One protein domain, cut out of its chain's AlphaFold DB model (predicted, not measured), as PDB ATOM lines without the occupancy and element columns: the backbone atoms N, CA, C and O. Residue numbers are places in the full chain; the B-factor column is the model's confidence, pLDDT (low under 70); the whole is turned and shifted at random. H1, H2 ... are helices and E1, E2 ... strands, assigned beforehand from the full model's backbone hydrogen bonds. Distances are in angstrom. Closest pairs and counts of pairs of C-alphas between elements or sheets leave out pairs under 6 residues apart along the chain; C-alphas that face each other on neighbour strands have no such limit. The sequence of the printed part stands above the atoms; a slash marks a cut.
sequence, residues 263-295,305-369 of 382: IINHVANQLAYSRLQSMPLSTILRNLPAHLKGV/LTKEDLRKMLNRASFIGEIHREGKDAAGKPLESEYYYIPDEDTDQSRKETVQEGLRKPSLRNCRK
ATOM      1  N   ILE A 263      49.411  19.693 -28.981       90.00
ATOM      2  CA  ILE A 263      47.972  19.816 -28.750       90.00
ATOM      3  C   ILE A 263      47.486  18.746 -27.769       90.00
ATOM      4  O   ILE A 263      46.860  19.103 -26.775       90.00
ATOM      5  N   ILE A 264      47.785  17.463 -28.005       92.25
ATOM      6  CA  ILE A 264      47.364  16.374 -27.110       92.25
ATOM      7  C   ILE A 264      47.967  16.572 -25.719       92.25
ATOM      8  O   ILE A 264      47.234  16.464 -24.747       92.25
ATOM      9  N   ASN A 265      49.247  16.943 -25.606       92.19
ATOM     10  CA  ASN A 265      49.866  17.209 -24.303       92.19
ATOM     11  C   ASN A 265      49.162  18.364 -23.562       92.19
ATOM     12  O   ASN A 265      48.844  18.261 -22.377       92.19
ATOM     13  N   HIS A 266      48.840  19.458 -24.261       93.25
ATOM     14  CA  HIS A 266      48.075  20.558 -23.663       93.25
ATOM     15  C   HIS A 266      46.693  20.103 -23.187       93.25
ATOM     16  O   HIS A 266      46.290  20.430 -22.071       93.25
ATOM     17  N   VAL A 267      45.975  19.325 -24.004       94.69
ATOM     18  CA  VAL A 267      44.664  18.781 -23.625       94.69
ATOM     19  C   VAL A 267      44.783  17.801 -22.457       94.69
ATOM     20  O   VAL A 267      43.970  17.863 -21.540       94.69
ATOM     21  N   ALA A 268      45.810  16.952 -22.434       94.12
ATOM     22  CA  ALA A 268      46.083  16.016 -21.349       94.12
ATOM     23  C   ALA A 268      46.283  16.759 -20.027       94.12
ATOM     24  O   ALA A 268      45.596  16.477 -19.052       94.12
ATOM     25  N   ASN A 269      47.141  17.783 -20.020       94.56
ATOM     26  CA  ASN A 269      47.356  18.642 -18.855       94.56
ATOM     27  C   ASN A 269      46.068  19.359 -18.441       94.56
ATOM     28  O   ASN A 269      45.737  19.422 -17.255       94.56
ATOM     29  N   GLN A 270      45.305  19.866 -19.412       94.75
ATOM     30  CA  GLN A 270      44.018  20.488 -19.145       94.75
ATOM     31  C   GLN A 270      43.064  19.515 -18.438       94.75
ATOM     32  O   GLN A 270      42.465  19.895 -17.436       94.75
ATOM     33  N   LEU A 271      42.919  18.280 -18.924       94.69
ATOM     34  CA  LEU A 271      42.021  17.279 -18.341       94.69
ATOM     35  C   LEU A 271      42.535  16.764 -16.988       94.69
ATOM     36  O   LEU A 271      41.773  16.719 -16.024       94.69
ATOM     37  N   ALA A 272      43.827  16.457 -16.884       93.56
ATOM     38  CA  ALA A 272      44.472  15.956 -15.674       93.56
ATOM     39  C   ALA A 272      44.360  16.944 -14.503       93.56
ATOM     40  O   ALA A 272      43.975  16.575 -13.387       93.56
ATOM     41  N   TYR A 273      44.616  18.232 -14.753       93.12
ATOM     42  CA  TYR A 273      44.595  19.264 -13.715       93.12
ATOM     43  C   TYR A 273      43.228  19.943 -13.543       93.12
ATOM     44  O   TYR A 273      42.994  20.578 -12.511       93.12
ATOM     45  N   SER A 274      42.264  19.730 -14.447       93.56
ATOM     46  CA  SER A 274      40.898  20.269 -14.328       93.56
ATOM     47  C   SER A 274      40.187  19.802 -13.061       93.56
ATOM     48  O   SER A 274      40.255  18.641 -12.671       93.56
ATOM     49  N   ARG A 275      39.438  20.691 -12.404       90.94
ATOM     50  CA  ARG A 275      38.578  20.307 -11.270       90.94
ATOM     51  C   ARG A 275      37.406  19.414 -11.696       90.94
ATOM     52  O   ARG A 275      36.834  18.722 -10.858       90.94
ATOM     53  N   LEU A 276      37.035  19.452 -12.974       91.81
ATOM     54  CA  LEU A 276      35.981  18.621 -13.546       91.81
ATOM     55  C   LEU A 276      36.571  17.290 -14.014       91.81
ATOM     56  O   LEU A 276      37.630  17.269 -14.628       91.81
ATOM     57  N   GLN A 277      35.861  16.192 -13.753       92.62
ATOM     58  CA  GLN A 277      36.293  14.849 -14.165       92.62
ATOM     59  C   GLN A 277      36.086  14.579 -15.667       92.62
ATOM     60  O   GLN A 277      36.662  13.635 -16.194       92.62
ATOM     61  N   SER A 278      35.259  15.384 -16.339       94.62
ATOM     62  CA  SER A 278      35.011  15.328 -17.780       94.62
ATOM     63  C   SER A 278      34.790  16.740 -18.334       94.62
ATOM     64  O   SER A 278      34.382  17.648 -17.600       94.62
ATOM     65  N   MET A 279      35.098  16.957 -19.615       95.38
ATOM     66  CA  MET A 279      34.944  18.256 -20.281       95.38
ATOM     67  C   MET A 279      34.421  18.106 -21.716       95.38
ATOM     68  O   MET A 279      34.895  17.228 -22.433       95.38
ATOM     69  N   PRO A 280      33.502  18.972 -22.187       95.44
ATOM     70  CA  PRO A 280      33.004  18.912 -23.559       95.44
ATOM     71  C   PRO A 280      34.045  19.412 -24.568       95.44
ATOM     72  O   PRO A 280      34.834  20.322 -24.274       95.44
ATOM     73  N   LEU A 281      34.000  18.862 -25.786       94.00
ATOM     74  CA  LEU A 281      34.958  19.153 -26.861       94.00
ATOM     75  C   LEU A 281      35.113  20.653 -27.158       94.00
ATOM     76  O   LEU A 281      36.230  21.138 -27.335       94.00
ATOM     77  N   SER A 282      34.014  21.418 -27.171       92.38
ATOM     78  CA  SER A 282      34.073  22.871 -27.396       92.38
ATOM     79  C   SER A 282      34.877  23.614 -26.335       92.38
ATOM     80  O   SER A 282      35.575  24.577 -26.651       92.38
ATOM     81  N   THR A 283      34.806  23.175 -25.076       94.75
ATOM     82  CA  THR A 283      35.529  23.816 -23.973       94.75
ATOM     83  C   THR A 283      37.016  23.496 -24.046       94.75
ATOM     84  O   THR A 283      37.839  24.383 -23.823       94.75
ATOM     85  N   ILE A 284      37.365  22.260 -24.414       94.69
ATOM     86  CA  ILE A 284      38.750  21.867 -24.698       94.69
ATOM     87  C   ILE A 284      39.310  22.738 -25.824       94.69
ATOM     88  O   ILE A 284      40.339  23.390 -25.654       94.69
ATOM     89  N   LEU A 285      38.570  22.859 -26.929       91.69
ATOM     90  CA  LEU A 285      38.986  23.684 -28.055       91.69
ATOM     91  C   LEU A 285      39.117  25.161 -27.671       91.69
ATOM     92  O   LEU A 285      40.091  25.806 -28.043       91.69
ATOM     93  N   ARG A 286      38.195  25.720 -26.881       92.12
ATOM     94  CA  ARG A 286      38.280  27.117 -26.428       92.12
ATOM     95  C   ARG A 286      39.557  27.385 -25.632       92.12
ATOM     96  O   ARG A 286      40.199  28.404 -25.884       92.12
ATOM     97  N   ASN A 287      39.943  26.464 -24.754       91.56
ATOM     98  CA  ASN A 287      41.089  26.606 -23.855       91.56
ATOM     99  C   ASN A 287      42.445  26.289 -24.511       91.56
ATOM    100  O   ASN A 287      43.486  26.489 -23.884       91.56
ATOM    101  N   LEU A 288      42.457  25.822 -25.765       90.69
ATOM    102  CA  LEU A 288      43.698  25.656 -26.515       90.69
ATOM    103  C   LEU A 288      44.341  27.025 -26.827       90.69
ATOM    104  O   LEU A 288      43.642  27.953 -27.261       90.69
ATOM    105  N   PRO A 289      45.666  27.167 -26.662       88.88
ATOM    106  CA  PRO A 289      46.407  28.349 -27.075       88.88
ATOM    107  C   PRO A 289      46.195  28.677 -28.558       88.88
ATOM    108  O   PRO A 289      46.132  27.782 -29.401       88.88
ATOM    109  N   ALA A 290      46.131  29.968 -28.897       81.19
ATOM    110  CA  ALA A 290      45.886  30.420 -30.271       81.19
ATOM    111  C   ALA A 290      46.933  29.904 -31.278       81.19
ATOM    112  O   ALA A 290      46.576  29.530 -32.391       81.19
ATOM    113  N   HIS A 291      48.200  29.795 -30.861       79.00
ATOM    114  CA  HIS A 291      49.283  29.283 -31.706       79.00
ATOM    115  C   HIS A 291      49.114  27.797 -32.068       79.00
ATOM    116  O   HIS A 291      49.478  27.390 -33.166       79.00
ATOM    117  N   LEU A 292      48.514  26.994 -31.179       79.69
ATOM    118  CA  LEU A 292      48.241  25.573 -31.426       79.69
ATOM    119  C   LEU A 292      46.977  25.346 -32.258       79.69
ATOM    120  O   LEU A 292      46.835  24.307 -32.893       79.69
ATOM    121  N   LYS A 293      46.065  26.322 -32.290       78.94
ATOM    122  CA  LYS A 293      44.868  26.281 -33.143       78.94
ATOM    123  C   LYS A 293      45.193  26.472 -34.628       78.94
ATOM    124  O   LYS A 293      44.290  26.364 -35.448       78.94
ATOM    125  N   GLY A 294      46.445  26.772 -34.980       66.62
ATOM    126  CA  GLY A 294      46.859  26.985 -36.366       66.62
ATOM    127  C   GLY A 294      46.347  28.294 -36.971       66.62
ATOM    128  O   GLY A 294      46.441  28.472 -38.178       66.62
ATOM    129  N   VAL A 295      45.824  29.218 -36.155       59.66
ATOM    130  CA  VAL A 295      45.404  30.549 -36.610       59.66
ATOM    131  C   VAL A 295      46.639  31.446 -36.626       59.66
ATOM    132  O   VAL A 295      46.938  32.128 -35.646       59.66
ATOM    133  N   LEU A 305      42.450  24.557 -36.626       82.81
ATOM    134  CA  LEU A 305      42.110  23.253 -36.063       82.81
ATOM    135  C   LEU A 305      40.592  23.120 -35.869       82.81
ATOM    136  O   LEU A 305      39.996  23.831 -35.051       82.81
ATOM    137  N   THR A 306      39.964  22.210 -36.615       88.19
ATOM    138  CA  THR A 306      38.520  21.981 -36.516       88.19
ATOM    139  C   THR A 306      38.182  21.078 -35.326       88.19
ATOM    140  O   THR A 306      39.040  20.379 -34.778       88.19
ATOM    141  N   LYS A 307      36.907  21.069 -34.906       88.69
ATOM    142  CA  LYS A 307      36.431  20.160 -33.845       88.69
ATOM    143  C   LYS A 307      36.654  18.688 -34.218       88.69
ATOM    144  O   LYS A 307      37.016  17.893 -33.359       88.69
ATOM    145  N   GLU A 308      36.449  18.336 -35.485       89.75
ATOM    146  CA  GLU A 308      36.592  16.964 -35.980       89.75
ATOM    147  C   GLU A 308      38.051  16.508 -35.982       89.75
ATOM    148  O   GLU A 308      38.342  15.387 -35.565       89.75
ATOM    149  N   ASP A 309      38.973  17.387 -36.378       90.25
ATOM    150  CA  ASP A 309      40.409  17.094 -36.343       90.25
ATOM    151  C   ASP A 309      40.885  16.883 -34.906       90.25
ATOM    152  O   ASP A 309      41.597  15.919 -34.617       90.25
ATOM    153  N   LEU A 310      40.431  17.736 -33.980       90.69
ATOM    154  CA  LEU A 310      40.721  17.572 -32.559       90.69
ATOM    155  C   LEU A 310      40.182  16.240 -32.031       90.69
ATOM    156  O   LEU A 310      40.926  15.511 -31.385       90.69
ATOM    157  N   ARG A 311      38.936  15.881 -32.356       92.50
ATOM    158  CA  ARG A 311      38.348  14.590 -31.971       92.50
ATOM    159  C   ARG A 311      39.176  13.406 -32.476       92.50
ATOM    160  O   ARG A 311      39.487  12.516 -31.695       92.50
ATOM    161  N   LYS A 312      39.599  13.417 -33.744       91.19
ATOM    162  CA  LYS A 312      40.454  12.357 -34.314       91.19
ATOM    163  C   LYS A 312      41.796  12.235 -33.590       91.19
ATOM    164  O   LYS A 312      42.257  11.123 -33.361       91.19
ATOM    165  N   MET A 313      42.417  13.358 -33.219       91.44
ATOM    166  CA  MET A 313      43.668  13.344 -32.453       91.44
ATOM    167  C   MET A 313      43.479  12.801 -31.035       91.44
ATOM    168  O   MET A 313      44.320  12.040 -30.572       91.44
ATOM    169  N   LEU A 314      42.390  13.181 -30.358       92.50
ATOM    170  CA  LEU A 314      42.094  12.703 -29.005       92.50
ATOM    171  C   LEU A 314      41.802  11.202 -28.994       92.50
ATOM    172  O   LEU A 314      42.348  10.501 -28.157       92.50
ATOM    173  N   ASN A 315      41.053  10.695 -29.975       91.25
ATOM    174  CA  ASN A 315      40.711   9.271 -30.068       91.25
ATOM    175  C   ASN A 315      41.914   8.373 -30.412       91.25
ATOM    176  O   ASN A 315      41.819   7.155 -30.317       91.25
ATOM    177  N   ARG A 316      43.046   8.960 -30.827       90.56
ATOM    178  CA  ARG A 316      44.311   8.242 -31.030       90.56
ATOM    179  C   ARG A 316      45.136   8.131 -29.740       90.56
ATOM    180  O   ARG A 316      46.052   7.317 -29.690       90.56
ATOM    181  N   ALA A 317      44.856   8.954 -28.732       91.38
ATOM    182  CA  ALA A 317      45.555   8.923 -27.453       91.38
ATOM    183  C   ALA A 317      44.883   7.914 -26.509       91.38
ATOM    184  O   ALA A 317      43.692   8.029 -26.245       91.38
ATOM    185  N   SER A 318      45.652   6.963 -25.975       91.75
ATOM    186  CA  SER A 318      45.172   5.940 -25.028       91.75
ATOM    187  C   SER A 318      44.665   6.559 -23.718       91.75
ATOM    188  O   SER A 318      43.536   6.353 -23.294       91.75
ATOM    189  N   PHE A 319      45.444   7.475 -23.142       92.81
ATOM    190  CA  PHE A 319      45.149   8.136 -21.865       92.81
ATOM    191  C   PHE A 319      43.989   9.153 -21.883       92.81
ATOM    192  O   PHE A 319      43.770   9.861 -20.891       92.81
ATOM    193  N   ILE A 320      43.241   9.273 -22.985       94.94
ATOM    194  CA  ILE A 320      42.069  10.151 -23.099       94.94
ATOM    195  C   ILE A 320      40.849   9.317 -23.487       94.94
ATOM    196  O   ILE A 320      40.729   8.846 -24.611       94.94
ATOM    197  N   GLY A 321      39.892   9.205 -22.569       94.38
ATOM    198  CA  GLY A 321      38.620   8.542 -22.835       94.38
ATOM    199  C   GLY A 321      37.548   9.500 -23.363       94.38
ATOM    200  O   GLY A 321      37.508  10.674 -22.989       94.38
ATOM    201  N   GLU A 322      36.635   8.980 -24.187       95.69
ATOM    202  CA  GLU A 322      35.474   9.696 -24.738       95.69
ATOM    203  C   GLU A 322      34.161   9.155 -24.142       95.69
ATOM    204  O   GLU A 322      33.911   7.950 -24.107       95.69
ATOM    205  N   ILE A 323      33.296  10.061 -23.695       95.50
ATOM    206  CA  ILE A 323      31.921   9.809 -23.269       95.50
ATOM    207  C   ILE A 323      31.022  10.278 -24.404       95.50
ATOM    208  O   ILE A 323      30.759  11.477 -24.567       95.50
ATOM    209  N   HIS A 324      30.543   9.313 -25.178       94.31
ATOM    210  CA  HIS A 324      29.589   9.554 -26.247       94.31
ATOM    211  C   HIS A 324      28.255   9.984 -25.644       94.31
ATOM    212  O   HIS A 324      27.683   9.279 -24.814       94.31
ATOM    213  N   ARG A 325      27.784  11.166 -26.041       93.56
ATOM    214  CA  ARG A 325      26.495  11.724 -25.625       93.56
ATOM    215  C   ARG A 325      25.644  11.931 -26.861       93.56
ATOM    216  O   ARG A 325      26.127  12.456 -27.860       93.56
ATOM    217  N   GLU A 326      24.391  11.526 -26.771       90.75
ATOM    218  CA  GLU A 326      23.428  11.604 -27.861       90.75
ATOM    219  C   GLU A 326      22.223  12.458 -27.465       90.75
ATOM    220  O   GLU A 326      22.070  12.867 -26.314       90.75
ATOM    221  N   GLY A 327      21.377  12.770 -28.441       90.88
ATOM    222  CA  GLY A 327      20.213  13.624 -28.242       90.88
ATOM    223  C   GLY A 327      20.510  15.113 -28.406       90.88
ATOM    224  O   GLY A 327      21.540  15.523 -28.949       90.88
ATOM    225  N   LYS A 328      19.546  15.931 -27.984       93.00
ATOM    226  CA  LYS A 328      19.559  17.385 -28.159       93.00
ATOM    227  C   LYS A 328      19.371  18.091 -26.823       93.00
ATOM    228  O   LYS A 328      18.688  17.583 -25.937       93.00
ATOM    229  N   ASP A 329      19.983  19.258 -26.689       89.44
ATOM    230  CA  ASP A 329      19.760  20.144 -25.557       89.44
ATOM    231  C   ASP A 329      18.392  20.842 -25.670       89.44
ATOM    232  O   ASP A 329      17.672  20.711 -26.664       89.44
ATOM    233  N   ALA A 330      18.019  21.610 -24.643       87.12
ATOM    234  CA  ALA A 330      16.770  22.376 -24.644       87.12
ATOM    235  C   ALA A 330      16.708  23.442 -25.759       87.12
ATOM    236  O   ALA A 330      15.627  23.923 -26.084       87.12
ATOM    237  N   ALA A 331      17.852  23.801 -26.354       88.62
ATOM    238  CA  ALA A 331      17.958  24.714 -27.487       88.62
ATOM    239  C   ALA A 331      17.973  23.982 -28.847       88.62
ATOM    240  O   ALA A 331      18.167  24.617 -29.884       88.62
ATOM    241  N   GLY A 332      17.786  22.655 -28.865       90.44
ATOM    242  CA  GLY A 332      17.764  21.824 -30.067       90.44
ATOM    243  C   GLY A 332      19.139  21.483 -30.655       90.44
ATOM    244  O   GLY A 332      19.199  20.840 -31.706       90.44
ATOM    245  N   LYS A 333      20.243  21.875 -30.011       89.75
ATOM    246  CA  LYS A 333      21.609  21.557 -30.451       89.75
ATOM    247  C   LYS A 333      21.992  20.140 -30.025       89.75
ATOM    248  O   LYS A 333      21.609  19.717 -28.937       89.75
ATOM    249  N   PRO A 334      22.758  19.401 -30.845       91.12
ATOM    250  CA  PRO A 334      23.220  18.070 -30.470       91.12
ATOM    251  C   PRO A 334      24.109  18.135 -29.222       91.12
ATOM    252  O   PRO A 334      24.919  19.056 -29.080       91.12
ATOM    253  N   LEU A 335      23.967  17.158 -28.325       92.56
ATOM    254  CA  LEU A 335      24.838  17.046 -27.156       92.56
ATOM    255  C   LEU A 335      26.282  16.791 -27.602       92.56
ATOM    256  O   LEU A 335      26.561  15.902 -28.401       92.56
ATOM    257  N   GLU A 336      27.217  17.575 -27.070       93.06
ATOM    258  CA  GLU A 336      28.638  17.365 -27.339       93.06
ATOM    259  C   GLU A 336      29.183  16.207 -26.498       93.06
ATOM    260  O   GLU A 336      28.855  16.082 -25.312       93.06
ATOM    261  N   SER A 337      30.057  15.399 -27.105       94.56
ATOM    262  CA  SER A 337      30.811  14.359 -26.398       94.56
ATOM    263  C   SER A 337      31.770  14.988 -25.385       94.56
ATOM    264  O   SER A 337      32.320  16.076 -25.604       94.56
ATOM    265  N   GLU A 338      31.933  14.315 -24.252       95.38
ATOM    266  CA  GLU A 338      32.820  14.751 -23.176       95.38
ATOM    267  C   GLU A 338      34.057  13.864 -23.110       95.38
ATOM    268  O   GLU A 338      33.976  12.672 -23.366       95.38
ATOM    269  N   TYR A 339      35.191  14.435 -22.726       96.31
ATOM    270  CA  TYR A 339      36.456  13.718 -22.622       96.31
ATOM    271  C   TYR A 339      36.947  13.711 -21.184       96.31
ATOM    272  O   TYR A 339      36.738  14.683 -20.448       96.31
ATOM    273  N   TYR A 340      37.597  12.624 -20.789       95.50
ATOM    274  CA  TYR A 340      38.172  12.436 -19.461       95.50
ATOM    275  C   TYR A 340      39.590  11.874 -19.560       95.50
ATOM    276  O   TYR A 340      39.967  11.266 -20.557       95.50
ATOM    277  N   TYR A 341      40.381  12.111 -18.521       95.50
ATOM    278  CA  TYR A 341      41.768  11.663 -18.435       95.50
ATOM    279  C   TYR A 341      41.859  10.306 -17.727       95.50
ATOM    280  O   TYR A 341      41.198  10.109 -16.702       95.50
ATOM    281  N   ILE A 342      42.672   9.396 -18.267       94.25
ATOM    282  CA  ILE A 342      42.944   8.060 -17.724       94.25
ATOM    283  C   ILE A 342      44.409   8.033 -17.275       94.25
ATOM    284  O   ILE A 342      45.293   7.913 -18.121       94.25
ATOM    285  N   PRO A 343      44.688   8.163 -15.964       92.50
ATOM    286  CA  PRO A 343      46.060   8.188 -15.467       92.50
ATOM    287  C   PRO A 343      46.850   6.925 -15.814       92.50
ATOM    288  O   PRO A 343      48.032   7.025 -16.095       92.50
ATOM    289  N   ASP A 344      46.222   5.753 -15.814       90.62
ATOM    290  CA  ASP A 344      46.936   4.472 -15.901       90.62
ATOM    291  C   ASP A 344      47.566   4.228 -17.283       90.62
ATOM    292  O   ASP A 344      48.611   3.594 -17.393       90.62
ATOM    293  N   GLU A 345      46.968   4.796 -18.331       90.50
ATOM    294  CA  GLU A 345      47.409   4.650 -19.724       90.50
ATOM    295  C   GLU A 345      48.333   5.786 -20.189       90.50
ATOM    296  O   GLU A 345      48.693   5.862 -21.368       90.50
ATOM    297  N   ASP A 346      48.689   6.706 -19.287       91.56
ATOM    298  CA  ASP A 346      49.537   7.842 -19.620       91.56
ATOM    299  C   ASP A 346      51.024   7.472 -19.572       91.56
ATOM    300  O   ASP A 346      51.521   6.848 -18.630       91.56
ATOM    301  N   THR A 347      51.763   7.890 -20.594       90.31
ATOM    302  CA  THR A 347      53.213   7.710 -20.678       90.31
ATOM    303  C   THR A 347      53.970   8.716 -19.807       90.31
ATOM    304  O   THR A 347      55.083   8.431 -19.369       90.31
ATOM    305  N   ASP A 348      53.374   9.874 -19.499       91.00
ATOM    306  CA  ASP A 348      53.998  10.914 -18.680       91.00
ATOM    307  C   ASP A 348      53.860  10.615 -17.183       91.00
ATOM    308  O   ASP A 348      52.816  10.820 -16.554       91.00
ATOM    309  N   GLN A 349      54.958  10.148 -16.596       91.19
ATOM    310  CA  GLN A 349      55.020   9.788 -15.188       91.19
ATOM    311  C   GLN A 349      54.782  10.982 -14.247       91.19
ATOM    312  O   GLN A 349      54.084  10.838 -13.245       91.19
ATOM    313  N   SER A 350      55.257  12.182 -14.599       91.56
ATOM    314  CA  SER A 350      55.115  13.374 -13.751       91.56
ATOM    315  C   SER A 350      53.654  13.808 -13.629       91.56
ATOM    316  O   SER A 350      53.176  14.144 -12.537       91.56
ATOM    317  N   ARG A 351      52.906  13.750 -14.739       92.62
ATOM    318  CA  ARG A 351      51.467  14.037 -14.734       92.62
ATOM    319  C   ARG A 351      50.696  13.005 -13.912       92.62
ATOM    320  O   ARG A 351      49.825  13.394 -13.132       92.62
ATOM    321  N   LYS A 352      51.032  11.715 -14.033       92.38
ATOM    322  CA  LYS A 352      50.415  10.639 -13.237       92.38
ATOM    323  C   LYS A 352      50.628  10.827 -11.740       92.38
ATOM    324  O   LYS A 352      49.644  10.878 -11.005       92.38
ATOM    325  N   GLU A 353      51.873  11.011 -11.309       91.50
ATOM    326  CA  GLU A 353      52.238  11.212  -9.900       91.50
ATOM    327  C   GLU A 353      51.533  12.438  -9.312       91.50
ATOM    328  O   GLU A 353      50.905  12.370  -8.256       91.50
ATOM    329  N   THR A 354      51.516  13.553 -10.046       91.75
ATOM    330  CA  THR A 354      50.835  14.772  -9.589       91.75
ATOM    331  C   THR A 354      49.327  14.557  -9.412       91.75
ATOM    332  O   THR A 354      48.725  15.085  -8.474       91.75
ATOM    333  N   VAL A 355      48.688  13.785 -10.296       89.06
ATOM    334  CA  VAL A 355      47.243  13.512 -10.232       89.06
ATOM    335  C   VAL A 355      46.898  12.508  -9.129       89.06
ATOM    336  O   VAL A 355      45.936  12.739  -8.386       89.06
ATOM    337  N   GLN A 356      47.657  11.415  -9.024       87.62
ATOM    338  CA  GLN A 356      47.398  10.324  -8.084       87.62
ATOM    339  C   GLN A 356      47.857  10.668  -6.662       87.62
ATOM    340  O   GLN A 356      47.070  10.548  -5.722       87.62
ATOM    341  N   GLU A 357      49.088  11.149  -6.491       83.69
ATOM    342  CA  GLU A 357      49.680  11.402  -5.174       83.69
ATOM    343  C   GLU A 357      49.418  12.825  -4.685       83.69
ATOM    344  O   GLU A 357      48.977  13.022  -3.549       83.69
ATOM    345  N   GLY A 358      49.649  13.817  -5.551       85.56
ATOM    346  CA  GLY A 358      49.558  15.232  -5.189       85.56
ATOM    347  C   GLY A 358      48.116  15.699  -5.003       85.56
ATOM    348  O   GLY A 358      47.728  16.186  -3.942       85.56
ATOM    349  N   LEU A 359      47.295  15.543  -6.043       83.81
ATOM    350  CA  LEU A 359      45.900  15.988  -6.032       83.81
ATOM    351  C   LEU A 359      44.935  14.953  -5.438       83.81
ATOM    352  O   LEU A 359      43.792  15.315  -5.149       83.81
ATOM    353  N   ARG A 360      45.359  13.687  -5.287       83.62
ATOM    354  CA  ARG A 360      44.525  12.552  -4.839       83.62
ATOM    355  C   ARG A 360      43.167  12.513  -5.532       83.62
ATOM    356  O   ARG A 360      42.117  12.325  -4.910       83.62
ATOM    357  N   LYS A 361      43.179  12.762  -6.841       82.88
ATOM    358  CA  LYS A 361      41.956  12.854  -7.628       82.88
ATOM    359  C   LYS A 361      41.373  11.463  -7.847       82.88
ATOM    360  O   LYS A 361      42.034  10.626  -8.457       82.88
ATOM    361  N   PRO A 362      40.123  11.210  -7.424       83.50
ATOM    362  CA  PRO A 362      39.479   9.953  -7.745       83.50
ATOM    363  C   PRO A 362      39.219   9.885  -9.250       83.50
ATOM    364  O   PRO A 362      38.729  10.853  -9.848       83.50
ATOM    365  N   SER A 363      39.498   8.719  -9.834       86.25
ATOM    366  CA  SER A 363      39.154   8.411 -11.221       86.25
ATOM    367  C   SER A 363      37.647   8.577 -11.475       86.25
ATOM    368  O   SER A 363      36.810   8.520 -10.560       86.25
ATOM    369  N   LEU A 364      37.282   8.817 -12.736       90.25
ATOM    370  CA  LEU A 364      35.887   8.920 -13.145       90.25
ATOM    371  C   LEU A 364      35.189   7.569 -12.917       90.25
ATOM    372  O   LEU A 364      35.542   6.554 -13.513       90.25
ATOM    373  N   ARG A 365      34.162   7.571 -12.058       90.56
ATOM    374  CA  ARG A 365      33.362   6.374 -11.748       90.56
ATOM    375  C   ARG A 365      32.795   5.753 -13.024       90.56
ATOM    376  O   ARG A 365      32.246   6.479 -13.850       90.56
ATOM    377  N   ASN A 366      32.819   4.422 -13.119       90.62
ATOM    378  CA  ASN A 366      32.395   3.699 -14.322       90.62
ATOM    379  C   ASN A 366      30.968   4.076 -14.771       90.62
ATOM    380  O   ASN A 366      30.723   4.369 -15.936       90.62
ATOM    381  N   CYS A 367      30.049   4.243 -13.814       89.06
ATOM    382  CA  CYS A 367      28.667   4.660 -14.075       89.06
ATOM    383  C   CYS A 367      28.503   6.057 -14.708       89.06
ATOM    384  O   CYS A 367      27.397   6.391 -15.131       89.06
ATOM    385  N   ARG A 368      29.560   6.883 -14.732       90.44
ATOM    386  CA  ARG A 368      29.599   8.214 -15.361       90.44
ATOM    387  C   ARG A 368      30.315   8.224 -16.713       90.44
ATOM    388  O   ARG A 368      30.284   9.256 -17.369       90.44
ATOM    389  N   LYS A 369      30.960   7.122 -17.114       92.94
ATOM    390  CA  LYS A 369      31.610   6.990 -18.429       92.94
ATOM    391  C   LYS A 369      30.602   6.799 -19.567       92.94
ATOM    392  O   LYS A 369      30.962   6.909 -20.730       92.94
TER     393      LYS A 369
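AT A GLANCE: This is residues 263 to 295 and 305 to 369 of the 382 residues of the protein "FHA domain-containing protein" of Monilinia fructigena (UniProt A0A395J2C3). Three short helices, H1, H2 and H3, gather along one side of a small two-stranded hairpin, E1 and E2. A fourth helix, H4, packs beside H1 at one end of the longest axis, and the long hairpin loop, residues 324 to 337, reaches to the other end. The printed part has 98 residues, under half of them in named elements, in the order H1, H2, H3, E1, E2, H4; its class is mostly helix, and the sheet is antiparallel. It is compact, with a radius of gyration of the C-alphas of 13.9 A and spans of 42 by 36 by 22 A.

HOW THE PARTS SIT: H1, residues 263 to 273, and H2, residues 281 to 287, are close but not clearly touching, about perpendicular at 88 degrees. H2 touches H3, residues 307 to 314, the closest C-alphas being those of Leu 281 and Lys 307, 7.2 A apart. E1, residues 320 to 323, and E2, residues 338 to 341, form a hairpin, with N 321 and O 340 within hydrogen-bond range at 2.9 A. The closest C-alphas of H1 and E2, Leu 271 and Tyr 341, are 5.6 A apart. Residues 279 to 280 pair antiparallel with 338 to 339 of E2. H4, residues 349 to 358, touches H1 at a shallow tilt of 15 degrees, the same way, closest at the C-alphas of Ala 272 and Val 355, 6.6 A. H4 is apart from H2, H3 and E1. In H1, H2, H3 and H4 every O i to N i+4 pair is within hydrogen-bond range.

IN THESE COORDINATES: H1 begins at C-alpha 263 (47.972, 19.816, -28.750) and is 15.4 A long. H2 measures 10.1 A, H3 10.5 A, E1 10.2 A and E2 10.6 A. H4, 12.6 A, ends at C-alpha 358 (49.558, 15.232, -5.189).

THE WHOLE: The C-alphas farthest apart, Gly 332 and Gln 349, are 41.9 A apart. Residues 296 to 304 are cut out; C-alphas 295 and 305 are 8.0 A apart. The link from E1 to E2 is long. Residues 294 to 295 have pLDDT under 70.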